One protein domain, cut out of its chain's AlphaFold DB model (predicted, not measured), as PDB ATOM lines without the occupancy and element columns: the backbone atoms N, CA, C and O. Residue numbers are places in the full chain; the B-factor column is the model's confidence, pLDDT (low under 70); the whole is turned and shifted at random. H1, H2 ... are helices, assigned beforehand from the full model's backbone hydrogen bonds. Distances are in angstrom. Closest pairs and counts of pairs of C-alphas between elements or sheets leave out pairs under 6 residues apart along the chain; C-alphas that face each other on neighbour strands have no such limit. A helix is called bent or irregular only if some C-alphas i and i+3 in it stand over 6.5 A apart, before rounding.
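AT A GLANCE: This is residues 4 to 144 and 214 to 276 of the 310 residues of an uncharacterized protein of Venturia effusa (UniProt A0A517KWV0). Five long helices, H2, H4, H5, H6 and H7, make an elongated bundle, in which each runs against the one before it; H5 and H6 lie nearest its middle, with H7 packed on both of them along one side and the pair H2 and H4 on the other. H2 packs on H4, and H4 packs on H5 with its residues 70 to 81; H8 packs on the first residues of H6 at one end of the long axis, where H9 also lies, while H1 and the loop of residues 8 to 26 lie at the other end. The printed part has 204 residues, with nine named helices, H1 to H9 in chain order, and no named strand; the class is all helix. It is compact, with a radius of gyration of the C-alphas of 19.3 A, and its C-alphas span 59 by 30 by 27 A.

IN THESE COORDINATES: H1, residues 4 to 7, begins with C-alpha 4 at (61.056, 98.313, 138.551). H2, residues 27 to 49, is 32.1 A from first to last C-alpha, and H3, residues 52 to 57, is 8.6 A. H4, residues 59 to 83, is 35.8 A long and starts with C-alpha 59 at (73.451, 112.973, 103.260). H5, residues 92 to 117, is 37.3 A. H6, residues 121 to 144, is 33.8 A, with a kink of 34 degrees near residue 138. H7, residues 214 to 240, is the longest helix by residues and measures 40.4 A; it has a kink of 35 degrees near residue 221 and is irregular, with C-alphas 218 and 221 7.3 A apart. H8, residues 243 to 259, is 24.4 A. H9, residues 272 to 275, is 5.4 A and ends with C-alpha 275 at (62.576, 90.469, 87.992).

HOW THE PARTS SIT: H5, H6 and H7 form an up and down bundle, each helix running against the one before it. H5 and H6 are a helical hairpin; they touch at a shallow tilt of 24 degrees, opposite ways, and their closest C-alphas, those of Ala 112 and His 124, are 4.3 A apart. H6 and H7 touch at a shallow tilt of 30 degrees, opposite ways, closest at the C-alphas of Ser 137 and Ala 227, 5.1 A. H7, with residues 220 to 225 alone, touches residues 93 to 97 of H5; the closest C-alphas are those of Thr 94 and Gly 221, 4.5 A apart. H4 and H5 are a helical hairpin too, at a shallow tilt of 23 degrees; they touch through residues 70 to 81 of H4, closest at the C-alphas of Asn 77 and Ala 102, 5.4 A. H2 and H4 touch at a shallow tilt of 26 degrees, opposite ways, and the C-alphas of Gly 31 and Gly 79 come within 3.9 A. H2 and H6 are near each other. H3 and H4 only just touch, and only at the corner, with 3 pairs of C-alphas within 8 A; the closest are those of Arg 55 and His 62, 5.9 A. H8 touches residues 121 to 122 of H6 at a steep tilt of 42 degrees, closest at the C-alphas of Asp 122 and Leu 249, 5.0 A. H7 and H8 meet only through their link. H1 and H9 touch no helix. Every O i to N i+4 pair is within hydrogen-bond range in H3, H4, H5 and H8, against 15 of 19 in H2, 17 of 20 in H6 and 20 of 23 in H7; H1 and H9 are too short for such a pair.

THE WHOLE: The two C-alphas farthest apart are those of Gly 10 and Ser 263, at 60.9 A. Residues 145 to 213 are not printed, and C-alphas 144 and 214 are 16.8 A apart across this cut. The long links are H1 to H2 and H8 to H9. The mean pLDDT of the printed part is 93.9, and residue 10 and residues 12 to 14 are under 70.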
ATOM      1  N   ASN A   4      61.868  98.635 137.377       81.62
ATOM      2  CA  ASN A   4      61.056  98.313 138.551       81.62
ATOM      3  C   ASN A   4      60.348  99.552 139.124       81.62
ATOM      4  O   ASN A   4      59.225  99.427 139.589       81.62
ATOM      5  N   GLY A   5      60.987 100.728 139.090       79.62
ATOM      6  CA  GLY A   5      60.442 101.939 139.708       79.62
ATOM      7  C   GLY A   5      59.507 102.754 138.815       79.62
ATOM      8  O   GLY A   5      58.531 103.290 139.315       79.62
ATOM      9  N   ILE A   6      59.790 102.858 137.510       81.62
ATOM     10  CA  ILE A   6      58.984 103.684 136.588       81.62
ATOM     11  C   ILE A   6      58.038 102.806 135.771       81.62
ATOM     12  O   ILE A   6      56.842 103.050 135.737       81.62
ATOM     13  N   PHE A   7      58.547 101.759 135.119       83.44
ATOM     14  CA  PHE A   7      57.710 100.941 134.232       83.44
ATOM     15  C   PHE A   7      56.776  99.996 134.988       83.44
ATOM     16  O   PHE A   7      55.641  99.800 134.572       83.44
ATOM     17  N   CYS A   8      57.240  99.448 136.110       85.00
ATOM     18  CA  CYS A   8      56.466  98.575 136.990       85.00
ATOM     19  C   CYS A   8      56.051  99.249 138.305       85.00
ATOM     20  O   CYS A   8      55.752  98.550 139.269       85.00
ATOM     21  N   GLY A   9      56.030 100.586 138.347       77.19
ATOM     22  CA  GLY A   9      55.768 101.367 139.562       77.19
ATOM     23  C   GLY A   9      54.323 101.334 140.074       77.19
ATOM     24  O   GLY A   9      54.073 101.824 141.169       77.19
ATOM     25  N   GLY A  10      53.382 100.750 139.323       69.81
ATOM     26  CA  GLY A  10      51.984 100.612 139.751       69.81
ATOM     27  C   GLY A  10      51.105 101.840 139.499       69.81
ATOM     28  O   GLY A  10      50.050 101.960 140.110       69.81
ATOM     29  N   ASP A  11      51.501 102.738 138.595       71.94
ATOM     30  CA  ASP A  11      50.650 103.834 138.123       71.94
ATOM     31  C   ASP A  11      49.761 103.345 136.958       71.94
ATOM     32  O   ASP A  11      50.217 102.604 136.087       71.94
ATOM     33  N   LEU A  12      48.469 103.701 136.952       69.00
ATOM     34  CA  LEU A  12      47.541 103.360 135.858       69.00
ATOM     35  C   LEU A  12      47.780 104.205 134.599       69.00
ATOM     36  O   LEU A  12      47.400 103.789 133.506       69.00
ATOM     37  N   HIS A  13      48.375 105.387 134.747       66.75
ATOM     38  CA  HIS A  13      48.580 106.359 133.675       66.75
ATOM     39  C   HIS A  13      49.975 106.269 133.053       66.75
ATOM     40  O   HIS A  13      50.149 106.632 131.888       66.75
ATOM     41  N   TYR A  14      50.960 105.765 133.801       66.56
ATOM     42  CA  TYR A  14      52.353 105.692 133.367       66.56
ATOM     43  C   TYR A  14      52.940 104.297 133.613       66.56
ATOM     44  O   TYR A  14      53.033 103.838 134.746       66.56
ATOM     45  N   GLY A  15      53.403 103.637 132.545       81.12
ATOM     46  CA  GLY A  15      54.134 102.369 132.638       81.12
ATOM     47  C   GLY A  15      53.430 101.189 131.972       81.12
ATOM     48  O   GLY A  15      52.757 101.338 130.952       81.12
ATOM     49  N   ALA A  16      53.676  99.992 132.499       86.25
ATOM     50  CA  ALA A  16      53.108  98.753 131.986       86.25
ATOM     51  C   ALA A  16      51.614  98.638 132.320       86.25
ATOM     52  O   ALA A  16      51.163  99.106 133.363       86.25
ATOM     53  N   GLY A  17      50.856  97.943 131.465       86.31
ATOM     54  CA  GLY A  17      49.448  97.659 131.740       86.31
ATOM     55  C   GLY A  17      49.252  96.859 133.042       86.31
ATOM     56  O   GLY A  17      50.157  96.115 133.449       86.31
ATOM     57  N   PRO A  18      48.074  96.957 133.690       90.12
ATOM     58  CA  PRO A  18      47.789  96.243 134.930       90.12
ATOM     59  C   PRO A  18      48.122  94.744 134.848       90.12
ATOM     60  O   PRO A  18      47.558  93.987 134.057       90.12
ATOM     61  N   GLY A  19      49.060  94.306 135.693       86.88
ATOM     62  CA  GLY A  19      49.465  92.904 135.821       86.88
ATOM     63  C   GLY A  19      50.516  92.413 134.822       86.88
ATOM     64  O   GLY A  19      50.962  91.274 134.947       86.88
ATOM     65  N   GLU A  20      50.968  93.238 133.876       90.00
ATOM     66  CA  GLU A  20      51.999  92.849 132.897       90.00
ATOM     67  C   GLU A  20      53.375  92.637 133.558       90.00
ATOM     68  O   GLU A  20      54.114  91.703 133.242       90.00
ATOM     69  N   CYS A  21      53.702  93.420 134.585       88.56
ATOM     70  CA  CYS A  21      54.964  93.270 135.313       88.56
ATOM     71  C   CYS A  21      55.094  91.958 136.105       88.56
ATOM     72  O   CYS A  21      56.202  91.577 136.484       88.56
ATOM     73  N   LEU A  22      53.996  91.226 136.321       87.38
ATOM     74  CA  LEU A  22      54.035  89.915 136.977       87.38
ATOM     75  C   LEU A  22      54.610  88.829 136.075       87.38
ATOM     76  O   LEU A  22      55.228  87.881 136.571       87.38
ATOM     77  N   VAL A  23      54.405  88.979 134.765       88.50
ATOM     78  CA  VAL A  23      54.811  88.013 133.744       88.50
ATOM     79  C   VAL A  23      56.140  88.382 133.088       88.50
ATOM     80  O   VAL A  23      56.848  87.491 132.618       88.50
ATOM     81  N   TYR A  24      56.557  89.652 133.134       90.00
ATOM     82  CA  TYR A  24      57.878  90.096 132.673       90.00
ATOM     83  C   TYR A  24      59.014  89.681 133.621       90.00
ATOM     84  O   TYR A  24      59.654  90.495 134.288       90.00
ATOM     85  N   LYS A  25      59.295  88.376 133.646       90.12
ATOM     86  CA  LYS A  25      60.395  87.732 134.376       90.12
ATOM     87  C   LYS A  25      61.301  86.969 133.407       90.12
ATOM     88  O   LYS A  25      60.885  86.611 132.307       90.12
ATOM     89  N   GLY A  26      62.549  86.723 133.808       92.44
ATOM     90  CA  GLY A  26      63.516  85.974 132.995       92.44
ATOM     91  C   GLY A  26      63.676  86.551 131.584       92.44
ATOM     92  O   GLY A  26      63.885  87.754 131.419       92.44
ATOM     93  N   HIS A  27      63.541  85.704 130.561       93.25
ATOM     94  CA  HIS A  27      63.689  86.110 129.162       93.25
ATOM     95  C   HIS A  27      62.607  87.098 128.693       93.25
ATOM     96  O   HIS A  27      62.907  87.954 127.865       93.25
ATOM     97  N   TYR A  28      61.392  87.071 129.256       94.38
ATOM     98  CA  TYR A  28      60.354  88.055 128.924       94.38
ATOM     99  C   TYR A  28      60.755  89.469 129.338       94.38
ATOM    100  O   TYR A  28      60.539  90.417 128.587       94.38
ATOM    101  N   LYS A  29      61.403  89.604 130.505       93.69
ATOM    102  CA  LYS A  29      61.955  90.882 130.976       93.69
ATOM    103  C   LYS A  29      63.025  91.409 130.024       93.69
ATOM    104  O   LYS A  29      63.018  92.588 129.685       93.69
ATOM    105  N   VAL A  30      63.934  90.536 129.590       95.44
ATOM    106  CA  VAL A  30      64.972  90.893 128.611       95.44
ATOM    107  C   VAL A  30      64.328  91.342 127.300       95.44
ATOM    108  O   VAL A  30      64.697  92.389 126.780       95.44
ATOM    109  N   GLY A  31      63.323  90.603 126.821       96.19
ATOM    110  CA  GLY A  31      62.592  90.909 125.594       96.19
ATOM    111  C   GLY A  31      61.939  92.289 125.617       96.19
ATOM    112  O   GLY A  31      62.219  93.105 124.743       96.19
ATOM    113  N   ILE A  32      61.134  92.591 126.643       94.94
ATOM    114  CA  ILE A  32      60.439  93.885 126.726       94.94
ATOM    115  C   ILE A  32      61.409  95.055 126.927       94.94
ATOM    116  O   ILE A  32      61.216  96.114 126.334       94.94
ATOM    117  N   ILE A  33      62.487  94.872 127.701       94.81
ATOM    118  CA  ILE A  33      63.522  95.904 127.846       94.81
ATOM    119  C   ILE A  33      64.190  96.145 126.497       94.81
ATOM    120  O   ILE A  33      64.241  97.290 126.061       94.81
ATOM    121  N   MET A  34      64.659  95.087 125.826       96.94
ATOM    122  CA  MET A  34      65.304  95.186 124.516       96.94
ATOM    123  C   MET A  34      64.387  95.854 123.496       96.94
ATOM    124  O   MET A  34      64.831  96.747 122.782       96.94
ATOM    125  N   HIS A  35      63.107  95.483 123.474       96.81
ATOM    126  CA  HIS A  35      62.107  96.101 122.613       96.81
ATOM    127  C   HIS A  35      62.006  97.611 122.860       96.81
ATOM    128  O   HIS A  35      62.242  98.398 121.950       96.81
ATOM    129  N   LEU A  36      61.744  98.033 124.100       94.94
ATOM    130  CA  LEU A  36      61.514  99.443 124.426       94.94
ATOM    131  C   LEU A  36      62.763 100.313 124.243       94.94
ATOM    132  O   LEU A  36      62.671 101.399 123.671       94.94
ATOM    133  N   VAL A  37      63.936  99.847 124.687       96.06
ATOM    134  CA  VAL A  37      65.183 100.631 124.580       96.06
ATOM    135  C   VAL A  37      65.679 100.772 123.146       96.06
ATOM    136  O   VAL A  37      66.542 101.606 122.899       96.06
ATOM    137  N   THR A  38      65.152  99.987 122.206       97.62
ATOM    138  CA  THR A  38      65.539 100.070 120.794       97.62
ATOM    139  C   THR A  38      64.470 100.742 119.941       97.62
ATOM    140  O   THR A  38      64.804 101.632 119.158       97.62
ATOM    141  N   ILE A  39      63.186 100.419 120.132       97.00
ATOM    142  CA  ILE A  39      62.110 100.999 119.320       97.00
ATOM    143  C   ILE A  39      61.847 102.468 119.639       97.00
ATOM    144  O   ILE A  39      61.593 103.244 118.723       97.00
ATOM    145  N   VAL A  40      61.946 102.880 120.910       95.00
ATOM    146  CA  VAL A  40      61.680 104.273 121.294       95.00
ATOM    147  C   VAL A  40      62.728 105.211 120.680       95.00
ATOM    148  O   VAL A  40      62.335 106.165 120.002       95.00
ATOM    149  N   PRO A  41      64.047 104.941 120.791       97.06
ATOM    150  CA  PRO A  41      65.040 105.724 120.063       97.06
ATOM    151  C   PRO A  41      64.889 105.632 118.543       97.06
ATOM    152  O   PRO A  41      65.029 106.651 117.875       97.06
ATOM    153  N   ALA A  42      64.563 104.461 117.980       97.31
ATOM    154  CA  ALA A  42      64.347 104.328 116.537       97.31
ATOM    155  C   ALA A  42      63.195 105.218 116.040       97.31
ATOM    156  O   ALA A  42      63.344 105.905 115.031       97.31
ATOM    157  N   GLY A  43      62.079 105.251 116.773       95.38
ATOM    158  CA  GLY A  43      60.925 106.099 116.476       95.38
ATOM    159  C   GLY A  43      61.227 107.596 116.586       95.38
ATOM    160  O   GLY A  43      60.695 108.386 115.816       95.38
ATOM    161  N   PHE A  44      62.130 108.004 117.478       96.12
ATOM    162  CA  PHE A  44      62.620 109.384 117.507       96.12
ATOM    163  C   PHE A  44      63.537 109.685 116.311       96.12
ATOM    164  O   PHE A  44      63.360 110.674 115.600       96.12
ATOM    165  N   LEU A  45      64.502 108.802 116.048       96.88
ATOM    166  CA  LEU A  45      65.512 108.985 115.009       96.88
ATOM    167  C   LEU A  45      64.943 108.964 113.585       96.88
ATOM    168  O   LEU A  45      65.491 109.628 112.698       96.88
ATOM    169  N   VAL A  46      63.852 108.228 113.351       95.25
ATOM    170  CA  VAL A  46      63.215 108.161 112.031       95.25
ATOM    171  C   VAL A  46      62.572 109.483 111.617       95.25
ATOM    172  O   VAL A  46      62.496 109.770 110.426       95.25
ATOM    173  N   ILE A  47      62.178 110.344 112.559       94.25
ATOM    174  CA  ILE A  47      61.625 111.665 112.224       94.25
ATOM    175  C   ILE A  47      62.624 112.416 111.335       94.25
ATOM    176  O   ILE A  47      62.265 112.919 110.274       94.25
ATOM    177  N   PHE A  48      63.911 112.366 111.689       94.56
ATOM    178  CA  PHE A  48      64.992 112.969 110.908       94.56
ATOM    179  C   PHE A  48      65.266 112.261 109.572       94.56
ATOM    180  O   PHE A  48      65.823 112.876 108.664       94.56
ATOM    181  N   GLN A  49      64.882 110.988 109.414       93.75
ATOM    182  CA  GLN A  49      65.001 110.274 108.135       93.75
ATOM    183  C   GLN A  49      64.045 110.829 107.077       93.75
ATOM    184  O   GLN A  49      64.387 110.839 105.894       93.75
ATOM    185  N   PHE A  50      62.877 111.320 107.496       89.19
ATOM    186  CA  PHE A  50      61.848 111.835 106.595       89.19
ATOM    187  C   PHE A  50      61.939 113.344 106.331       89.19
ATOM    188  O   PHE A  50      61.203 113.843 105.483       89.19
ATOM    189  N   VAL A  51      62.855 114.072 106.981       91.50
ATOM    190  CA  VAL A  51      63.069 115.507 106.727       91.50
ATOM    191  C   VAL A  51      63.845 115.706 105.413       91.50
ATOM    192  O   VAL A  51      65.030 115.355 105.349       91.50
ATOM    193  N   PRO A  52      63.253 116.336 104.373       87.00
ATOM    194  CA  PRO A  52      63.928 116.517 103.085       87.00
ATOM    195  C   PRO A  52      65.228 117.318 103.202       87.00
ATOM    196  O   PRO A  52      66.233 116.948 102.596       87.00
ATOM    197  N   ALA A  53      65.247 118.366 104.034       91.25
ATOM    198  CA  ALA A  53      66.424 119.212 104.240       91.25
ATOM    199  C   ALA A  53      67.660 118.409 104.692       91.25
ATOM    200  O   ALA A  53      68.764 118.641 104.200       91.25
ATOM    201  N   ILE A  54      67.476 117.408 105.562       86.81
ATOM    202  CA  ILE A  54      68.572 116.551 106.035       86.81
ATOM    203  C   ILE A  54      69.096 115.684 104.891       86.81
ATOM    204  O   ILE A  54      70.303 115.560 104.713       86.81
ATOM    205  N   ARG A  55      68.213 115.127 104.061       86.75
ATOM    206  CA  ARG A  55      68.625 114.314 102.911       86.75
ATOM    207  C   ARG A  55      69.370 115.132 101.848       86.75
ATOM    208  O   ARG A  55      70.316 114.614 101.258       86.75
ATOM    209  N   HIS A  56      68.947 116.369 101.591       87.31
ATOM    210  CA  HIS A  56      69.534 117.219 100.552       87.31
ATOM    211  C   HIS A  56      70.861 117.863 100.972       87.31
ATOM    212  O   HIS A  56      71.763 117.953 100.143       87.31
ATOM    213  N   HIS A  57      71.008 118.259 102.242       88.75
ATOM    214  CA  HIS A  57      72.202 118.968 102.721       88.75
ATOM    215  C   HIS A  57      73.149 118.102 103.564       88.75
ATOM    216  O   HIS A  57      74.354 118.335 103.569       88.75
ATOM    217  N   PHE A  58      72.639 117.075 104.249       92.56
ATOM    218  CA  PHE A  58      73.388 116.272 105.225       92.56
ATOM    219  C   PHE A  58      73.265 114.768 104.943       92.56
ATOM    220  O   PHE A  58      72.880 113.965 105.798       92.56
ATOM    221  N   ILE A  59      73.623 114.360 103.721       91.06
ATOM    222  CA  ILE A  59      73.451 112.973 103.260       91.06
ATOM    223  C   ILE A  59      74.227 111.947 104.100       91.06
ATOM    224  O   ILE A  59      73.744 110.833 104.305       91.06
ATOM    225  N   LEU A  60      75.411 112.301 104.613       92.81
ATOM    226  CA  LEU A  60      76.191 111.405 105.471       92.81
ATOM    227  C   LEU A  60      75.448 111.126 106.784       92.81
ATOM    228  O   LEU A  60      75.310 109.967 107.172       92.81
ATOM    229  N   SER A  61      74.891 112.170 107.406       93.25
ATOM    230  CA  SER A  61      74.074 112.055 108.617       93.25
ATOM    231  C   SER A  61      72.831 111.201 108.372       93.25
ATOM    232  O   SER A  61      72.537 110.315 109.172       93.25
ATOM    233  N   HIS A  62      72.147 111.392 107.237       95.31
ATOM    234  CA  HIS A  62      71.013 110.551 106.836       95.31
ATOM    235  C   HIS A  62      71.408 109.068 106.749       95.31
ATOM    236  O   HIS A  62      70.718 108.219 107.311       95.31
ATOM    237  N   ARG A  63      72.553 108.751 106.124       94.75
ATOM    238  CA  ARG A  63      73.050 107.369 105.981       94.75
ATOM    239  C   ARG A  63      73.419 106.729 107.320       94.75
ATOM    240  O   ARG A  63      72.978 105.615 107.585       94.75
ATOM    241  N   ILE A  64      74.203 107.414 108.158       95.94
ATOM    242  CA  ILE A  64      74.622 106.893 109.473       95.94
ATOM    243  C   ILE A  64      73.397 106.657 110.358       95.94
ATOM    244  O   ILE A  64      73.230 105.567 110.906       95.94
ATOM    245  N   ASN A  65      72.504 107.647 110.432       96.81
ATOM    246  CA  ASN A  65      71.258 107.522 111.178       96.81
ATOM    247  C   ASN A  65      70.381 106.389 110.609       96.81
ATOM    248  O   ASN A  65      69.794 105.627 111.367       96.81
ATOM    249  N   GLY A  66      70.354 106.205 109.285       96.00
ATOM    250  CA  GLY A  66      69.598 105.134 108.636       96.00
ATOM    251  C   GLY A  66      70.070 103.744 109.063       96.00
ATOM    252  O   GLY A  66      69.247 102.902 109.416       96.00
ATOM    253  N   TYR A  67      71.386 103.505 109.114       96.81
ATOM    254  CA  TYR A  67      71.927 102.231 109.603       96.81
ATOM    255  C   TYR A  67      71.634 102.004 111.088       96.81
ATOM    256  O   TYR A  67      71.249 100.897 111.463       96.81
ATOM    257  N   ALA A  68      71.771 103.041 111.920       97.62
ATOM    258  CA  ALA A  68      71.439 102.955 113.340       97.62
ATOM    259  C   ALA A  68      69.967 102.570 113.536       97.62
ATOM    260  O   ALA A  68      69.658 101.628 114.260       97.62
ATOM    261  N   VAL A  69      69.065 103.242 112.823       97.69
ATOM    262  CA  VAL A  69      67.626 102.982 112.851       97.69
ATOM    263  C   VAL A  69      67.291 101.551 112.414       97.69
ATOM    264  O   VAL A  69      66.532 100.875 113.103       97.69
ATOM    265  N   VAL A  70      67.880 101.054 111.321       97.50
ATOM    266  CA  VAL A  70      67.670  99.667 110.864       97.50
ATOM    267  C   VAL A  70      68.102  98.663 111.935       97.50
ATOM    268  O   VAL A  70      67.338  97.756 112.256       97.50
ATOM    269  N   LEU A  71      69.289  98.836 112.526       97.94
ATOM    270  CA  LEU A  71      69.774  97.948 113.586       97.94
ATOM    271  C   LEU A  71      68.852  97.967 114.808       97.94
ATOM    272  O   LEU A  71      68.482  96.907 115.312       97.94
ATOM    273  N   LEU A  72      68.438  99.155 115.254       98.31
ATOM    274  CA  LEU A  72      67.518  99.304 116.380       98.31
ATOM    275  C   LEU A  72      66.180  98.599 116.118       98.31
ATOM    276  O   LEU A  72      65.685  97.902 116.999       98.31
ATOM    277  N   VAL A  73      65.615  98.707 114.911       98.38
ATOM    278  CA  VAL A  73      64.365  98.009 114.566       98.38
ATOM    279  C   VAL A  73      64.543  96.486 114.584       98.38
ATOM    280  O   VAL A  73      63.676  95.784 115.099       98.38
ATOM    281  N   LEU A  74      65.667  95.958 114.090       98.12
ATOM    282  CA  LEU A  74      65.924  94.512 114.116       98.12
ATOM    283  C   LEU A  74      66.027  93.969 115.551       98.12
ATOM    284  O   LEU A  74      65.411  92.950 115.867       98.12
ATOM    285  N   PHE A  75      66.733  94.673 116.443       98.38
ATOM    286  CA  PHE A  75      66.764  94.315 117.867       98.38
ATOM    287  C   PHE A  75      65.393  94.479 118.533       98.38
ATOM    288  O   PHE A  75      64.989  93.631 119.328       98.38
ATOM    289  N   SER A  76      64.640  95.519 118.170       98.19
ATOM    290  CA  SER A  76      63.270  95.716 118.647       98.19
ATOM    291  C   SER A  76      62.369  94.537 118.283       98.19
ATOM    292  O   SER A  76      61.640  94.044 119.145       98.19
ATOM    293  N   ASN A  77      62.437  94.066 117.035       98.25
ATOM    294  CA  ASN A  77      61.656  92.928 116.556       98.25
ATOM    295  C   ASN A  77      61.997  91.653 117.333       98.25
ATOM    296  O   ASN A  77      61.094  90.948 117.780       98.25
ATOM    297  N   ALA A  78      63.286  91.385 117.569       98.12
ATOM    298  CA  ALA A  78      63.702  90.258 118.403       98.12
ATOM    299  C   ALA A  78      63.132  90.365 119.832       98.12
ATOM    300  O   ALA A  78      62.632  89.382 120.377       98.12
ATOM    301  N   GLY A  79      63.133  91.567 120.419       97.75
ATOM    302  CA  GLY A  79      62.614  91.805 121.767       97.75
ATOM    303  C   GLY A  79      61.103  91.618 121.853       97.75
ATOM    304  O   GLY A  79      60.606  90.995 122.793       97.75
ATOM    305  N   ALA A  80      60.379  92.083 120.832       97.19
ATOM    306  CA  ALA A  80      58.939  91.894 120.709       97.19
ATOM    307  C   ALA A  80      58.573  90.407 120.609       97.19
ATOM    308  O   ALA A  80      57.710  89.943 121.351       97.19
ATOM    309  N   ILE A  81      59.270  89.638 119.763       97.69
ATOM    310  CA  ILE A  81      59.047  88.189 119.620       97.69
ATOM    311  C   ILE A  81      59.278  87.467 120.952       97.69
ATOM    312  O   ILE A  81      58.471  86.623 121.342       97.69
ATOM    313  N   MET A  82      60.334  87.828 121.689       97.12
ATOM    314  CA  MET A  82      60.604  87.257 123.012       97.12
ATOM    315  C   MET A  82      59.463  87.519 124.004       97.12
ATOM    316  O   MET A  82      59.154  86.641 124.804       97.12
ATOM    317  N   ALA A  83      58.834  88.699 123.959       95.38
ATOM    318  CA  ALA A  83      57.756  89.100 124.868       95.38
ATOM    319  C   ALA A  83      56.339  88.692 124.404       95.38
ATOM    320  O   ALA A  83      55.396  88.754 125.197       95.38
ATOM    321  N   ALA A  84      56.173  88.242 123.156       95.38
ATOM    322  CA  ALA A  84      54.868  88.045 122.512       95.38
ATOM    323  C   ALA A  84      53.920  87.103 123.271       95.38
ATOM    324  O   ALA A  84      52.714  87.324 123.299       95.38
ATOM    325  N   ARG A  85      54.456  86.062 123.922       93.88
ATOM    326  CA  ARG A  85      53.658  85.054 124.649       93.88
ATOM    327  C   ARG A  85      53.012  85.553 125.937       93.88
ATOM    328  O   ARG A  85      52.199  84.836 126.507       93.88
ATOM    329  N   VAL A  86      53.411  86.721 126.428       92.12
ATOM    330  CA  VAL A  86      52.917  87.252 127.704       92.12
ATOM    331  C   VAL A  86      52.318  88.648 127.582       92.12
ATOM    332  O   VAL A  86      51.555  89.035 128.460       92.12
ATOM    333  N   ALA A  87      52.630  89.375 126.504       91.31
ATOM    334  CA  ALA A  87      52.130  90.722 126.264       91.31
ATOM    335  C   ALA A  87      50.600  90.734 126.136       91.31
ATOM    336  O   ALA A  87      50.046  90.086 125.247       91.31
ATOM    337  N   PHE A  88      49.940  91.458 127.042       90.06
ATOM    338  CA  PHE A  88      48.488  91.651 127.103       90.06
ATOM    339  C   PHE A  88      47.696  90.345 126.940       90.06
ATOM    340  O   PHE A  88      46.717  90.272 126.206       90.06
ATOM    341  N   GLY A  89      48.147  89.293 127.628       86.12
ATOM    342  CA  GLY A  89      47.489  87.982 127.646       86.12
ATOM    343  C   GLY A  89      48.108  86.962 126.705       86.12
ATOM    344  O   GLY A  89      47.897  85.766 126.898       86.12
ATOM    345  N   GLY A  90      48.918  87.408 125.740       90.94
ATOM    346  CA  GLY A  90      49.673  86.521 124.859       90.94
ATOM    347  C   GLY A  90      48.786  85.600 124.030       90.94
ATOM    348  O   GLY A  90      49.165  84.464 123.741       90.94
ATOM    349  N   THR A  91      47.589  86.063 123.682       93.25
ATOM    350  CA  THR A  91      46.634  85.328 122.857       93.25
ATOM    351  C   THR A  91      47.228  85.012 121.479       93.25
ATOM    352  O   THR A  91      48.190  85.645 121.029       93.25
ATOM    353  N   LEU A  92      46.701  83.988 120.800       95.56
ATOM    354  CA  LEU A  92      47.271  83.525 119.528       95.56
ATOM    355  C   LEU A  92      47.227  84.605 118.440       95.56
ATOM    356  O   LEU A  92      48.179  84.742 117.682       95.56
ATOM    357  N   ASP A  93      46.171  85.411 118.401       95.50
ATOM    358  CA  ASP A  93      46.044  86.568 117.514       95.50
ATOM    359  C   ASP A  93      47.121  87.630 117.784       95.50
ATOM    360  O   ASP A  93      47.715  88.130 116.828       95.50
ATOM    361  N   THR A  94      47.452  87.900 119.053       95.88
ATOM    362  CA  THR A  94      48.570  88.782 119.432       95.88
ATOM    363  C   THR A  94      49.910  88.203 118.972       95.88
ATOM    364  O   THR A  94      50.722  88.902 118.365       95.88
ATOM    365  N   GLN A  95      50.154  86.911 119.214       97.44
ATOM    366  CA  GLN A  95      51.409  86.260 118.828       97.44
ATOM    367  C   GLN A  95      51.609  86.239 117.309       97.44
ATOM    368  O   GLN A  95      52.704  86.545 116.833       97.44
ATOM    369  N   VAL A  96      50.560  85.911 116.545       97.62
ATOM    370  CA  VAL A  96      50.621  85.924 115.079       97.62
ATOM    371  C   VAL A  96      50.826  87.348 114.578       97.62
ATOM    372  O   VAL A  96      51.657  87.540 113.696       97.62
ATOM    373  N   TRP A  97      50.166  88.350 115.164       97.75
ATOM    374  CA  TRP A  97      50.396  89.745 114.792       97.75
ATOM    375  C   TRP A  97      51.853  90.169 115.006       97.75
ATOM    376  O   TRP A  97      52.459  90.749 114.104       97.75
ATOM    377  N   VAL A  98      52.445  89.848 116.165       98.00
ATOM    378  CA  VAL A  98      53.846  90.198 116.465       98.00
ATOM    379  C   VAL A  98      54.789  89.503 115.486       98.00
ATOM    380  O   VAL A  98      55.658  90.155 114.907       98.00
ATOM    381  N   GLY A  99      54.605  88.199 115.264       97.94
ATOM    382  CA  GLY A  99      55.424  87.428 114.329       97.94
ATOM    383  C   GLY A  99      55.301  87.930 112.890       97.94
ATOM    384  O   GLY A  99      56.310  88.134 112.216       97.94
ATOM    385  N   PHE A 100      54.075  88.192 112.433       98.44
ATOM    386  CA  PHE A 100      53.797  88.707 111.098       98.44
ATOM    387  C   PHE A 100      54.379  90.108 110.900       98.44
ATOM    388  O   PHE A 100      55.096  90.337 109.929       98.44
ATOM    389  N   THR A 101      54.159  91.026 111.844       98.31
ATOM    390  CA  THR A 101      54.688  92.397 111.781       98.31
ATOM    391  C   THR A 101      56.215  92.402 111.795       98.31
ATOM    392  O   THR A 101      56.843  93.094 110.988       98.31
ATOM    393  N   ALA A 102      56.844  91.584 112.646       98.38
ATOM    394  CA  ALA A 102      58.294  91.427 112.660       98.38
ATOM    395  C   ALA A 102      58.822  90.886 111.322       98.38
ATOM    396  O   ALA A 102      59.832  91.379 110.816       98.38
ATOM    397  N   LEU A 103      58.128  89.923 110.707       98.50
ATOM    398  CA  LEU A 103      58.491  89.370 109.403       98.50
ATOM    399  C   LEU A 103      58.398  90.421 108.291       98.50
ATOM    400  O   LEU A 103      59.394  90.680 107.616       98.50
ATOM    401  N   ILE A 104      57.235  91.052 108.105       98.38
ATOM    402  CA  ILE A 104      57.017  91.995 106.995       98.38
ATOM    403  C   ILE A 104      57.905  93.238 107.116       98.38
ATOM    404  O   ILE A 104      58.390  93.746 106.103       98.38
ATOM    405  N   THR A 105      58.169  93.712 108.339       98.44
ATOM    406  CA  THR A 105      59.083  94.840 108.568       98.44
ATOM    407  C   THR A 105      60.520  94.434 108.268       98.44
ATOM    408  O   THR A 105      61.195  95.141 107.527       98.44
ATOM    409  N   THR A 106      60.972  93.268 108.737       98.50
ATOM    410  CA  THR A 106      62.326  92.762 108.462       98.50
ATOM    411  C   THR A 106      62.552  92.556 106.965       98.50
ATOM    412  O   THR A 106      63.545  93.041 106.429       98.50
ATOM    413  N   VAL A 107      61.609  91.917 106.264       98.50
ATOM    414  CA  VAL A 107      61.666  91.750 104.802       98.50
ATOM    415  C   VAL A 107      61.732  93.110 104.112       98.50
ATOM    416  O   VAL A 107      62.607  93.327 103.278       98.50
ATOM    417  N   SER A 108      60.880  94.059 104.503       98.38
ATOM    418  CA  SER A 108      60.894  95.409 103.928       98.38
ATOM    419  C   SER A 108      62.240  96.111 104.138       98.38
ATOM    420  O   SER A 108      62.776  96.695 103.200       98.38
ATOM    421  N   LEU A 109      62.844  96.005 105.325       98.25
ATOM    422  CA  LEU A 109      64.165  96.576 105.599       98.25
ATOM    423  C   LEU A 109      65.278  95.904 104.783       98.25
ATOM    424  O   LEU A 109      66.148  96.598 104.257       98.25
ATOM    425  N   VAL A 110      65.242  94.577 104.624       98.19
ATOM    426  CA  VAL A 110      66.205  93.836 103.791       98.19
ATOM    427  C   VAL A 110      66.096  94.270 102.330       98.19
ATOM    428  O   VAL A 110      67.106  94.594 101.705       98.19
ATOM    429  N   LEU A 111      64.881  94.350 101.786       98.06
ATOM    430  CA  LEU A 111      64.653  94.788 100.408       98.06
ATOM    431  C   LEU A 111      65.048  96.257 100.212       98.06
ATOM    432  O   LEU A 111      65.681  96.595  99.208       98.06
ATOM    433  N   ALA A 112      64.762  97.128 101.182       97.75
ATOM    434  CA  ALA A 112      65.221  98.514 101.173       97.75
ATOM    435  C   ALA A 112      66.754  98.615 101.181       97.75
ATOM    436  O   ALA A 112      67.316  99.446 100.459       97.75
ATOM    437  N   TYR A 113      67.426  97.772 101.969       97.50
ATOM    438  CA  TYR A 113      68.883  97.715 102.065       97.50
ATOM    439  C   TYR A 113      69.522  97.221 100.760       97.50
ATOM    440  O   TYR A 113      70.451  97.850 100.253       97.50
ATOM    441  N   ILE A 114      69.000  96.147 100.163       97.62
ATOM    442  CA  ILE A 114      69.485  95.634  98.873       97.62
ATOM    443  C   ILE A 114      69.365  96.719  97.795       97.62
ATOM    444  O   ILE A 114      70.328  96.989  97.076       97.62
ATOM    445  N   ASN A 115      68.213  97.386  97.709       97.69
ATOM    446  CA  ASN A 115      67.973  98.413  96.700       97.69
ATOM    447  C   ASN A 115      68.892  99.628  96.855       97.69
ATOM    448  O   ASN A 115      69.470 100.070  95.864       97.69
ATOM    449  N   ILE A 116      69.116 100.133  98.074       96.19
ATOM    450  CA  ILE A 116      70.017 101.282  98.255       96.19
ATOM    451  C   ILE A 116      71.477 100.932  97.956       96.19
ATOM    452  O   ILE A 116      72.198 101.765  97.408       96.19
ATOM    453  N   LYS A 117      71.915  99.694  98.236       96.12
ATOM    454  CA  LYS A 117      73.256  99.222  97.849       96.12
ATOM    455  C   LYS A 117      73.433  99.115  96.339       96.12
ATOM    456  O   LYS A 117      74.547  99.273  95.856       96.12
ATOM    457  N   ARG A 118      72.344  98.912  95.598       96.06
ATOM    458  CA  ARG A 118      72.319  98.955  94.131       96.06
ATOM    459  C   ARG A 118      71.957 100.332  93.567       96.06
ATOM    460  O   ARG A 118      71.633 100.438  92.390       96.06
ATOM    461  N   LEU A 119      71.976 101.377  94.401       96.19
ATOM    462  CA  LEU A 119      71.623 102.753  94.033       96.19
ATOM    463  C   LEU A 119      70.210 102.886  93.426       96.19
ATOM    464  O   LEU A 119      69.940 103.814  92.674       96.19
ATOM    465  N   GLN A 120      69.302 101.962  93.753       97.19
ATOM    466  CA  GLN A 120      67.901 101.984  93.334       97.19
ATOM    467  C   GLN A 120      67.055 102.728  94.377       97.19
ATOM    468  O   GLN A 120      66.449 102.142  95.279       97.19
ATOM    469  N   ILE A 121      67.072 104.054  94.294       95.44
ATOM    470  CA  ILE A 121      66.554 104.969  95.317       95.44
ATOM    471  C   ILE A 121      65.020 104.950  95.388       95.44
ATOM    472  O   ILE A 121      64.459 105.036  96.481       95.44
ATOM    473  N   ASP A 122      64.340 104.815  94.250       95.69
ATOM    474  CA  ASP A 122      62.881 104.677  94.149       95.69
ATOM    475  C   ASP A 122      62.376 103.464  94.945       95.69
ATOM    476  O   ASP A 122      61.545 103.607  95.846       95.69
ATOM    477  N   GLN A 123      62.959 102.286  94.706       96.94
ATOM    478  CA  GLN A 123      62.604 101.067  95.432       96.94
ATOM    479  C   GLN A 123      63.001 101.139  96.905       96.94
ATOM    480  O   GLN A 123      62.222 100.739  97.768       96.94
ATOM    481  N   HIS A 124      64.181 101.687  97.216       96.88
ATOM    482  CA  HIS A 124      64.578 101.914  98.603       96.88
ATOM    483  C   HIS A 124      63.517 102.727  99.362       96.88
ATOM    484  O   HIS A 124      63.084 102.306 100.434       96.88
ATOM    485  N   ARG A 125      63.045 103.842  98.787       95.50
ATOM    486  CA  ARG A 125      61.986 104.670  99.385       95.50
ATOM    487  C   ARG A 125      60.716 103.860  99.626       95.50
ATOM    488  O   ARG A 125      60.164 103.935 100.717       95.50
ATOM    489  N   ILE A 126      60.250 103.117  98.625       97.31
ATOM    490  CA  ILE A 126      59.012 102.333  98.716       97.31
ATOM    491  C   ILE A 126      59.088 101.313  99.860       97.31
ATOM    492  O   ILE A 126      58.189 101.246 100.696       97.31
ATOM    493  N   TRP A 127      60.176 100.547  99.936       98.25
ATOM    494  CA  TRP A 127      60.340  99.528 100.971       98.25
ATOM    495  C   TRP A 127      60.540 100.128 102.368       98.25
ATOM    496  O   TRP A 127      59.996  99.602 103.340       98.25
ATOM    497  N   MET A 128      61.231 101.268 102.483       97.25
ATOM    498  CA  MET A 128      61.314 102.003 103.750       97.25
ATOM    499  C   MET A 128      59.943 102.519 104.198       97.25
ATOM    500  O   MET A 128      59.596 102.393 105.369       97.25
ATOM    501  N   LEU A 129      59.147 103.065 103.277       97.00
ATOM    502  CA  LEU A 129      57.794 103.536 103.566       97.00
ATOM    503  C   LEU A 129      56.903 102.406 104.093       97.00
ATOM    504  O   LEU A 129      56.276 102.577 105.135       97.00
ATOM    505  N   ARG A 130      56.918 101.232 103.449       98.38
ATOM    506  CA  ARG A 130      56.206 100.036 103.935       98.38
ATOM    507  C   ARG A 130      56.598  99.679 105.365       98.38
ATOM    508  O   ARG A 130      55.729  99.592 106.226       98.38
ATOM    509  N   ALA A 131      57.899  99.552 105.637       98.12
ATOM    510  CA  ALA A 131      58.393  99.205 106.969       98.12
ATOM    511  C   ALA A 131      57.875 100.168 108.054       98.12
ATOM    512  O   ALA A 131      57.403  99.726 109.101       98.12
ATOM    513  N   TRP A 132      57.925 101.478 107.798       97.31
ATOM    514  CA  TRP A 132      57.530 102.486 108.785       97.31
ATOM    515  C   TRP A 132      56.027 102.620 108.974       97.31
ATOM    516  O   TRP A 132      55.600 102.858 110.100       97.31
ATOM    517  N   PHE A 133      55.224 102.409 107.932       97.69
ATOM    518  CA  PHE A 133      53.770 102.337 108.082       97.69
ATOM    519  C   PHE A 133      53.368 101.105 108.902       97.69
ATOM    520  O   PHE A 133      52.582 101.216 109.838       97.69
ATOM    521  N   TYR A 134      53.983  99.944 108.654       98.38
ATOM    522  CA  TYR A 134      53.717  98.757 109.471       98.38
ATOM    523  C   TYR A 134      54.072  98.982 110.947       98.38
ATOM    524  O   TYR A 134      53.285  98.625 111.817       98.38
ATOM    525  N   LEU A 135      55.203  99.629 111.252       97.25
ATOM    526  CA  LEU A 135      55.582  99.963 112.634       97.25
ATOM    527  C   LEU A 135      54.673 101.034 113.263       97.25
ATOM    528  O   LEU A 135      54.341 100.945 114.446       97.25
ATOM    529  N   ALA A 136      54.235 102.027 112.484       96.38
ATOM    530  CA  ALA A 136      53.342 103.091 112.945       96.38
ATOM    531  C   ALA A 136      51.939 102.584 113.320       96.38
ATOM    532  O   ALA A 136      51.223 103.267 114.060       96.38
ATOM    533  N   SER A 137      51.564 101.375 112.889       97.38
ATOM    534  CA  SER A 137      50.311 100.733 113.299       97.38
ATOM    535  C   SER A 137      50.165 100.621 114.823       97.38
ATOM    536  O   SER A 137      49.053 100.761 115.316       97.38
ATOM    537  N   ILE A 138      51.261 100.513 115.591       95.12
ATOM    538  CA  ILE A 138      51.223 100.497 117.068       95.12
ATOM    539  C   ILE A 138      50.683 101.818 117.636       95.12
ATOM    540  O   ILE A 138      49.973 101.829 118.636       95.12
ATOM    541  N   ILE A 139      50.979 102.952 116.998       95.12
ATOM    542  CA  ILE A 139      50.454 104.254 117.437       95.12
ATOM    543  C   ILE A 139      48.947 104.320 117.164       95.12
ATOM    544  O   ILE A 139      48.177 104.779 118.004       95.12
ATOM    545  N   SER A 140      48.516 103.833 115.999       96.81
ATOM    546  CA  SER A 140      47.094 103.784 115.643       96.81
ATOM    547  C   SER A 140      46.310 102.788 116.491       96.81
ATOM    548  O   SER A 140      45.176 103.083 116.853       96.81
ATOM    549  N   GLU A 141      46.918 101.665 116.876       96.25
ATOM    550  CA  GLU A 141      46.340 100.704 117.815       96.25
ATOM    551  C   GLU A 141      45.922 101.385 119.117       96.25
ATOM    552  O   GLU A 141      44.801 101.166 119.566       96.25
ATOM    553  N   ARG A 142      46.751 102.278 119.674       93.06
ATOM    554  CA  ARG A 142      46.410 103.013 120.902       93.06
ATOM    555  C   ARG A 142      45.169 103.881 120.733       93.06
ATOM    556  O   ARG A 142      44.310 103.895 121.609       93.06
ATOM    557  N   ILE A 143      45.057 104.578 119.604       95.62
ATOM    558  CA  ILE A 143      43.915 105.455 119.306       95.62
ATOM    559  C   ILE A 143      42.643 104.623 119.098       95.62
ATOM    560  O   ILE A 143      41.602 104.925 119.679       95.62
ATOM    561  N   ILE A 144      42.733 103.549 118.311       97.00
ATOM    562  CA  ILE A 144      41.625 102.617 118.065       97.00
ATOM    563  C   ILE A 144      41.194 101.950 119.379       97.00
ATOM    564  O   ILE A 144      40.001 101.837 119.653       97.00
ATOM    565  N   ALA A 214      41.497  92.884 131.990       96.56
ATOM    566  CA  ALA A 214      40.669  92.034 131.135       96.56
ATOM    567  C   ALA A 214      40.279  92.736 129.825       96.56
ATOM    568  O   ALA A 214      40.348  92.123 128.763       96.56
ATOM    569  N   LEU A 215      39.939  94.025 129.895       96.12
ATOM    570  CA  LEU A 215      39.602  94.854 128.744       96.12
ATOM    571  C   LEU A 215      40.753  94.936 127.745       96.12
ATOM    572  O   LEU A 215      40.549  94.622 126.578       96.12
ATOM    573  N   LEU A 216      41.953  95.266 128.225       94.75
ATOM    574  CA  LEU A 216      43.166  95.295 127.410       94.75
ATOM    575  C   LEU A 216      43.460  93.921 126.799       94.75
ATOM    576  O   LEU A 216      43.791  93.834 125.627       94.75
ATOM    577  N   ASN A 217      43.315  92.837 127.564       95.00
ATOM    578  CA  ASN A 217      43.626  91.491 127.068       95.00
ATOM    579  C   ASN A 217      42.645  91.033 125.969       95.00
ATOM    580  O   ASN A 217      43.049  90.336 125.044       95.00
ATOM    581  N   VAL A 218      41.368  91.422 126.047       95.56
ATOM    582  CA  VAL A 218      40.354  91.076 125.030       95.56
ATOM    583  C   VAL A 218      40.485  91.934 123.773       95.56
ATOM    584  O   VAL A 218      40.244  91.441 122.674       95.56
ATOM    585  N   SER A 219      40.828  93.217 123.914       95.56
ATOM    586  CA  SER A 219      40.848  94.158 122.788       95.56
ATOM    587  C   SER A 219      42.156  94.145 121.998       95.56
ATOM    588  O   SER A 219      42.117  94.379 120.791       95.56
ATOM    589  N   PHE A 220      43.292  93.871 122.653       95.38
ATOM    590  CA  PHE A 220      44.626  94.173 122.123       95.38
ATOM    591  C   PHE A 220      44.931  93.512 120.779       95.38
ATOM    592  O   PHE A 220      45.356  94.180 119.840       95.38
ATOM    593  N   GLY A 221      44.700  92.207 120.640       95.44
ATOM    594  CA  GLY A 221      45.002  91.527 119.381       95.44
ATOM    595  C   GLY A 221      44.132  92.027 118.222       95.44
ATOM    596  O   GLY A 221      44.637  92.297 117.132       95.44
ATOM    597  N   MET A 222      42.840  92.262 118.461       95.69
ATOM    598  CA  MET A 222      41.930  92.798 117.445       95.69
ATOM    599  C   MET A 222      42.308  94.225 117.017       95.69
ATOM    600  O   MET A 222      42.340  94.514 115.818       95.69
ATOM    601  N   THR A 223      42.642  95.106 117.966       97.56
ATOM    602  CA  THR A 223      43.041  96.491 117.667       97.56
ATOM    603  C   THR A 223      44.362  96.538 116.897       97.56
ATOM    604  O   THR A 223      44.484  97.324 115.954       97.56
ATOM    605  N   LEU A 224      45.313  95.654 117.223       97.69
ATOM    606  CA  LEU A 224      46.565  95.475 116.487       97.69
ATOM    607  C   LEU A 224      46.327  95.084 115.019       97.69
ATOM    608  O   LEU A 224      46.891  95.703 114.111       97.69
ATOM    609  N   TRP A 225      45.483  94.080 114.767       98.25
ATOM    610  CA  TRP A 225      45.171  93.629 113.406       98.25
ATOM    611  C   TRP A 225      44.459  94.698 112.583       98.25
ATOM    612  O   TRP A 225      44.840  94.938 111.436       98.25
ATOM    613  N   LEU A 226      43.468  95.376 113.170       98.25
ATOM    614  CA  LEU A 226      42.755  96.457 112.497       98.25
ATOM    615  C   LEU A 226      43.701  97.609 112.137       98.25
ATOM    616  O   LEU A 226      43.693  98.086 111.001       98.25
ATOM    617  N   ALA A 227      44.557  98.022 113.076       98.50
ATOM    618  CA  ALA A 227      45.549  99.061 112.827       98.50
ATOM    619  C   ALA A 227      46.511  98.658 111.701       98.50
ATOM    620  O   ALA A 227      46.753  99.440 110.782       98.50
ATOM    621  N   LEU A 228      47.031  97.430 111.729       98.56
ATOM    622  CA  LEU A 228      47.945  96.957 110.695       98.56
ATOM    623  C   LEU A 228      47.281  96.916 109.314       98.56
ATOM    624  O   LEU A 228      47.900  97.349 108.345       98.56
ATOM    625  N   ALA A 229      46.031  96.459 109.216       98.50
ATOM    626  CA  ALA A 229      45.292  96.426 107.956       98.50
ATOM    627  C   ALA A 229      45.120  97.831 107.356       98.50
ATOM    628  O   ALA A 229      45.392  98.032 106.171       98.50
ATOM    629  N   ILE A 230      44.750  98.820 108.179       98.50
ATOM    630  CA  ILE A 230      44.625 100.222 107.752       98.50
ATOM    631  C   ILE A 230      45.955 100.740 107.194       98.50
ATOM    632  O   ILE A 230      45.982 101.338 106.119       98.50
ATOM    633  N   HIS A 231      47.064 100.487 107.892       98.50
ATOM    634  CA  HIS A 231      48.390 100.941 107.459       98.50
ATOM    635  C   HIS A 231      48.882 100.212 106.209       98.50
ATOM    636  O   HIS A 231      49.441 100.853 105.321       98.50
ATOM    637  N   ALA A 232      48.644  98.902 106.109       98.19
ATOM    638  CA  ALA A 232      49.047  98.094 104.965       98.19
ATOM    639  C   ALA A 232      48.287  98.462 103.686       98.19
ATOM    640  O   ALA A 232      48.887  98.548 102.619       98.19
ATOM    641  N   ILE A 233      46.991  98.751 103.789       98.50
ATOM    642  CA  ILE A 233      46.200  99.244 102.657       98.50
ATOM    643  C   ILE A 233      46.595 100.689 102.330       98.50
ATOM    644  O   ILE A 233      46.856 101.028 101.173       98.50
ATOM    645  N   GLY A 234      46.678 101.546 103.351       98.25
ATOM    646  CA  GLY A 234      46.958 102.970 103.195       98.25
ATOM    647  C   GLY A 234      48.298 103.251 102.519       98.25
ATOM    648  O   GLY A 234      48.376 104.145 101.676       98.25
ATOM    649  N   ILE A 235      49.341 102.473 102.829       98.12
ATOM    650  CA  ILE A 235      50.658 102.683 102.223       98.12
ATOM    651  C   ILE A 235      50.690 102.338 100.735       98.12
ATOM    652  O   ILE A 235      51.294 103.078  99.956       98.12
ATOM    653  N   GLU A 236      50.002 101.278 100.310       98.06
ATOM    654  CA  GLU A 236      49.922 100.930  98.890       98.06
ATOM    655  C   GLU A 236      49.123 101.977  98.110       98.06
ATOM    656  O   GLU A 236      49.561 102.405  97.041       98.06
ATOM    657  N   ILE A 237      48.016 102.475  98.678       98.19
ATOM    658  CA  ILE A 237      47.273 103.605  98.103       98.19
ATOM    659  C   ILE A 237      48.197 104.823  97.963       98.19
ATOM    660  O   ILE A 237      48.306 105.395  96.879       98.19
ATOM    661  N   TYR A 238      48.925 105.195  99.018       97.38
ATOM    662  CA  TYR A 238      49.838 106.341  98.994       97.38
ATOM    663  C   TYR A 238      50.944 106.210  97.931       97.38
ATOM    664  O   TYR A 238      51.240 107.165  97.206       97.38
ATOM    665  N   ILE A 239      51.551 105.028  97.795       96.31
ATOM    666  CA  ILE A 239      52.579 104.780  96.774       96.31
ATOM    667  C   ILE A 239      51.980 104.928  95.368       96.31
ATOM    668  O   ILE A 239      52.570 105.608  94.527       96.31
ATOM    669  N   ARG A 240      50.790 104.366  95.122       95.81
ATOM    670  CA  ARG A 240      50.089 104.466  93.827       95.81
ATOM    671  C   ARG A 240      49.667 105.898  93.491       95.81
ATOM    672  O   ARG A 240      49.663 106.263  92.320       95.81
ATOM    673  N   LEU A 241      49.378 106.718  94.499       96.81
ATOM    674  CA  LEU A 241      49.040 108.136  94.342       96.81
ATOM    675  C   LEU A 241      50.263 109.058  94.198       96.81
ATOM    676  O   LEU A 241      50.097 110.252  93.954       96.81
ATOM    677  N   THR A 242      51.494 108.541  94.295       95.38
ATOM    678  CA  THR A 242      52.728 109.339  94.146       95.38
ATOM    679  C   THR A 242      53.607 108.935  92.941       95.38
ATOM    680  O   THR A 242      54.834 108.869  93.074       95.38
ATOM    681  N   PRO A 243      53.044 108.735  91.725       94.06
ATOM    682  CA  PRO A 243      53.799 108.222  90.576       94.06
ATOM    683  C   PRO A 243      54.873 109.198  90.082       94.06
ATOM    684  O   PRO A 243      55.949 108.777  89.667       94.06
ATOM    685  N   ARG A 244      54.623 110.512  90.178       94.00
ATOM    686  CA  ARG A 244      55.595 111.547  89.785       94.00
ATOM    687  C   ARG A 244      56.876 111.477  90.611       94.00
ATOM    688  O   ARG A 244      57.964 111.594  90.060       94.00
ATOM    689  N   GLU A 245      56.746 111.274  91.920       93.25
ATOM    690  CA  GLU A 245      57.902 111.140  92.809       93.25
ATOM    691  C   GLU A 245      58.652 109.833  92.544       93.25
ATOM    692  O   GLU A 245      59.881 109.819  92.552       93.25
ATOM    693  N   ASN A 246      57.921 108.749  92.259       93.19
ATOM    694  CA  ASN A 246      58.526 107.476  91.887       93.19
ATOM    695  C   ASN A 246      59.374 107.605  90.612       93.19
ATOM    696  O   ASN A 246      60.545 107.233  90.616       93.19
ATOM    697  N   GLU A 247      58.821 108.214  89.561       94.25
ATOM    698  CA  GLU A 247      59.523 108.436  88.294       94.25
ATOM    699  C   GLU A 247      60.714 109.392  88.452       94.25
ATOM    700  O   GLU A 247      61.806 109.121  87.961       94.25
ATOM    701  N   ARG A 248      60.556 110.484  89.213       94.94
ATOM    702  CA  ARG A 248      61.663 111.405  89.507       94.94
ATOM    703  C   ARG A 248      62.826 110.684  90.188       94.94
ATOM    704  O   ARG A 248      63.976 110.875  89.806       94.94
ATOM    705  N   LEU A 249      62.545 109.861  91.200       94.69
ATOM    706  CA  LEU A 249      63.581 109.089  91.887       94.69
ATOM    707  C   LEU A 249      64.172 107.995  91.003       94.69
ATOM    708  O   LEU A 249      65.352 107.696  91.157       94.69
ATOM    709  N   ARG A 250      63.394 107.448  90.066       95.31
ATOM    710  CA  ARG A 250      63.878 106.487  89.076       95.31
ATOM    711  C   ARG A 250      64.906 107.104  88.128       95.31
ATOM    712  O   ARG A 250      65.951 106.497  87.914       95.31
ATOM    713  N   GLN A 251      64.675 108.333  87.662       95.56
ATOM    714  CA  GLN A 251      65.670 109.094  86.892       95.56
ATOM    715  C   GLN A 251      66.955 109.326  87.705       95.56
ATOM    716  O   GLN A 251      68.053 109.102  87.206       95.56
ATOM    717  N   VAL A 252      66.837 109.681  88.992       94.31
ATOM    718  CA  VAL A 252      68.016 109.831  89.867       94.31
ATOM    719  C   VAL A 252      68.741 108.492  90.060       94.31
ATOM    720  O   VAL A 252      69.968 108.463  90.051       94.31
ATOM    721  N   SER A 253      68.018 107.377  90.222       95.88
ATOM    722  CA  SER A 253      68.616 106.034  90.264       95.88
ATOM    723  C   SER A 253      69.407 105.751  88.985       95.88
ATOM    724  O   SER A 253      70.537 105.285  89.071       95.88
ATOM    725  N   TYR A 254      68.850 106.070  87.811       95.88
ATOM    726  CA  TYR A 254      69.522 105.905  86.521       95.88
ATOM    727  C   TYR A 254      70.844 106.676  86.449       95.88
ATOM    728  O   TYR A 254      71.888 106.055  86.245       95.88
ATOM    729  N   GLU A 255      70.820 107.988  86.707       95.31
ATOM    730  CA  GLU A 255      72.017 108.841  86.664       95.31
ATOM    731  C   GLU A 255      73.107 108.312  87.616       95.31
ATOM    732  O   GLU A 255      74.255 108.119  87.222       95.31
ATOM    733  N   ARG A 256      72.737 107.968  88.857       94.00
ATOM    734  CA  ARG A 256      73.675 107.441  89.865       94.00
ATOM    735  C   ARG A 256      74.247 106.076  89.508       94.00
ATOM    736  O   ARG A 256      75.401 105.792  89.818       94.00
ATOM    737  N   GLN A 257      73.439 105.208  88.910       96.31
ATOM    738  CA  GLN A 257      73.884 103.879  88.502       96.31
ATOM    739  C   GLN A 257      74.825 103.954  87.298       96.31
ATOM    740  O   GLN A 257      75.800 103.207  87.255       96.31
ATOM    741  N   GLN A 258      74.575 104.885  86.376       95.12
ATOM    742  CA  GLN A 258      75.463 105.168  85.253       95.12
ATOM    743  C   GLN A 258      76.806 105.742  85.729       95.12
ATOM    744  O   GLN A 258      77.850 105.242  85.321       95.12
ATOM    745  N   GLU A 259      76.789 106.713  86.653       95.06
ATOM    746  CA  GLU A 259      77.997 107.250  87.310       95.06
ATOM    747  C   GLU A 259      78.826 106.147  87.992       95.06
ATOM    748  O   GLU A 259      80.054 106.194  87.996       95.06
ATOM    749  N   ALA A 260      78.157 105.141  88.561       94.75
ATOM    750  CA  ALA A 260      78.792 104.009  89.229       94.75
ATOM    751  C   ALA A 260      79.206 102.863  88.282       94.75
ATOM    752  O   ALA A 260      79.728 101.855  88.757       94.75
ATOM    753  N   GLY A 261      78.956 102.978  86.972       94.06
ATOM    754  CA  GLY A 261      79.302 101.950  85.985       94.06
ATOM    755  C   GLY A 261      78.489 100.653  86.103       94.06
ATOM    756  O   GLY A 261      78.975  99.584  85.738       94.06
ATOM    757  N   LEU A 262      77.265 100.713  86.637       92.50
ATOM    758  CA  LEU A 262      76.387  99.544  86.738       92.50
ATOM    759  C   LEU A 262      75.776  99.202  85.369       92.50
ATOM    760  O   LEU A 262      75.273 100.076  84.668       92.50
ATOM    761  N   SER A 263      75.770  97.915  85.007       84.44
ATOM    762  CA  SER A 263      75.386  97.441  83.666       84.44
ATOM    763  C   SER A 263      73.920  97.691  83.285       84.44
ATOM    764  O   SER A 263      73.612  97.826  82.106       84.44
ATOM    765  N   HIS A 264      73.016  97.760  84.265       87.31
ATOM    766  CA  HIS A 264      71.581  97.989  84.062       87.31
ATOM    767  C   HIS A 264      71.154  99.278  84.764       87.31
ATOM    768  O   HIS A 264      70.400  99.246  85.740       87.31
ATOM    769  N   ALA A 265      71.697 100.412  84.321       91.06
ATOM    770  CA  ALA A 265      71.340 101.712  84.876       91.06
ATOM    771  C   ALA A 265      69.830 101.964  84.749       91.06
ATOM    772  O   ALA A 265      69.214 101.678  83.728       91.06
ATOM    773  N   GLY A 266      69.230 102.477  85.818       88.94
ATOM    774  CA  GLY A 266      67.787 102.613  85.986       88.94
ATOM    775  C   GLY A 266      67.149 101.388  86.633       88.94
ATOM    776  O   GLY A 266      66.206 101.566  87.389       88.94
ATOM    777  N   SER A 267      67.682 100.182  86.438       93.88
ATOM    778  CA  SER A 267      67.020  98.921  86.826       93.88
ATOM    779  C   SER A 267      67.956  97.957  87.557       93.88
ATOM    780  O   SER A 267      67.771  96.741  87.569       93.88
ATOM    781  N   SER A 268      68.997  98.482  88.208       91.75
ATOM    782  CA  SER A 268      69.954  97.644  88.933       91.75
ATOM    783  C   SER A 268      69.357  97.036  90.211       91.75
ATOM    784  O   SER A 268      69.824  95.991  90.663       91.75
ATOM    785  N   GLY A 269      68.323  97.639  90.797       91.38
ATOM    786  CA  GLY A 269      67.642  97.138  91.995       91.38
ATOM    787  C   GLY A 269      66.711  95.944  91.771       91.38
ATOM    788  O   GLY A 269      66.771  95.257  90.756       91.38
ATOM    789  N   LEU A 270      65.849  95.697  92.759       91.56
ATOM    790  CA  LEU A 270      64.759  94.720  92.705       91.56
ATOM    791  C   LEU A 270      63.530  95.379  92.074       91.56
ATOM    792  O   LEU A 270      62.610  95.801  92.771       91.56
ATOM    793  N   THR A 271      63.573  95.555  90.758       91.94
ATOM    794  CA  THR A 271      62.564  96.295  89.999       91.94
ATOM    795  C   THR A 271      61.712  95.338  89.170       91.94
ATOM    796  O   THR A 271      62.181  94.267  88.777       91.94
ATOM    797  N   ALA A 272      60.452  95.707  88.926       91.19
ATOM    798  CA  ALA A 272      59.512  94.857  88.193       91.19
ATOM    799  C   ALA A 272      59.978  94.582  86.754       91.19
ATOM    800  O   ALA A 272      59.812  93.480  86.262       91.19
ATOM    801  N   ASP A 273      60.676  95.525  86.131       90.19
ATOM    802  CA  ASP A 273      61.183  95.415  84.761       90.19
ATOM    803  C   ASP A 273      62.450  94.557  84.645       90.19
ATOM    804  O   ASP A 273      62.940  94.293  83.552       90.19
ATOM    805  N   ARG A 274      62.999  94.123  85.786       90.44
ATOM    806  CA  ARG A 274      64.152  93.221  85.848       90.44
ATOM    807  C   ARG A 274      63.789  91.822  86.328       90.44
ATOM    808  O   ARG A 274      64.381  90.852  85.868       90.44
ATOM    809  N   PHE A 275      62.910  91.730  87.321       92.19
ATOM    810  CA  PHE A 275      62.576  90.469  87.992       92.19
ATOM    811  C   PHE A 275      61.109  90.057  87.835       92.19
ATOM    812  O   PHE A 275      60.755  88.957  88.247       92.19
ATOM    813  N   GLY A 276      60.266  90.938  87.302       91.06
ATOM    814  CA  GLY A 276      58.845  90.708  87.056       91.06
ATOM    815  C   GLY A 276      58.512  90.790  85.567       91.06
ATOM    816  O   GLY A 276      59.352  90.506  84.717       91.06
TER     817      GLY A 276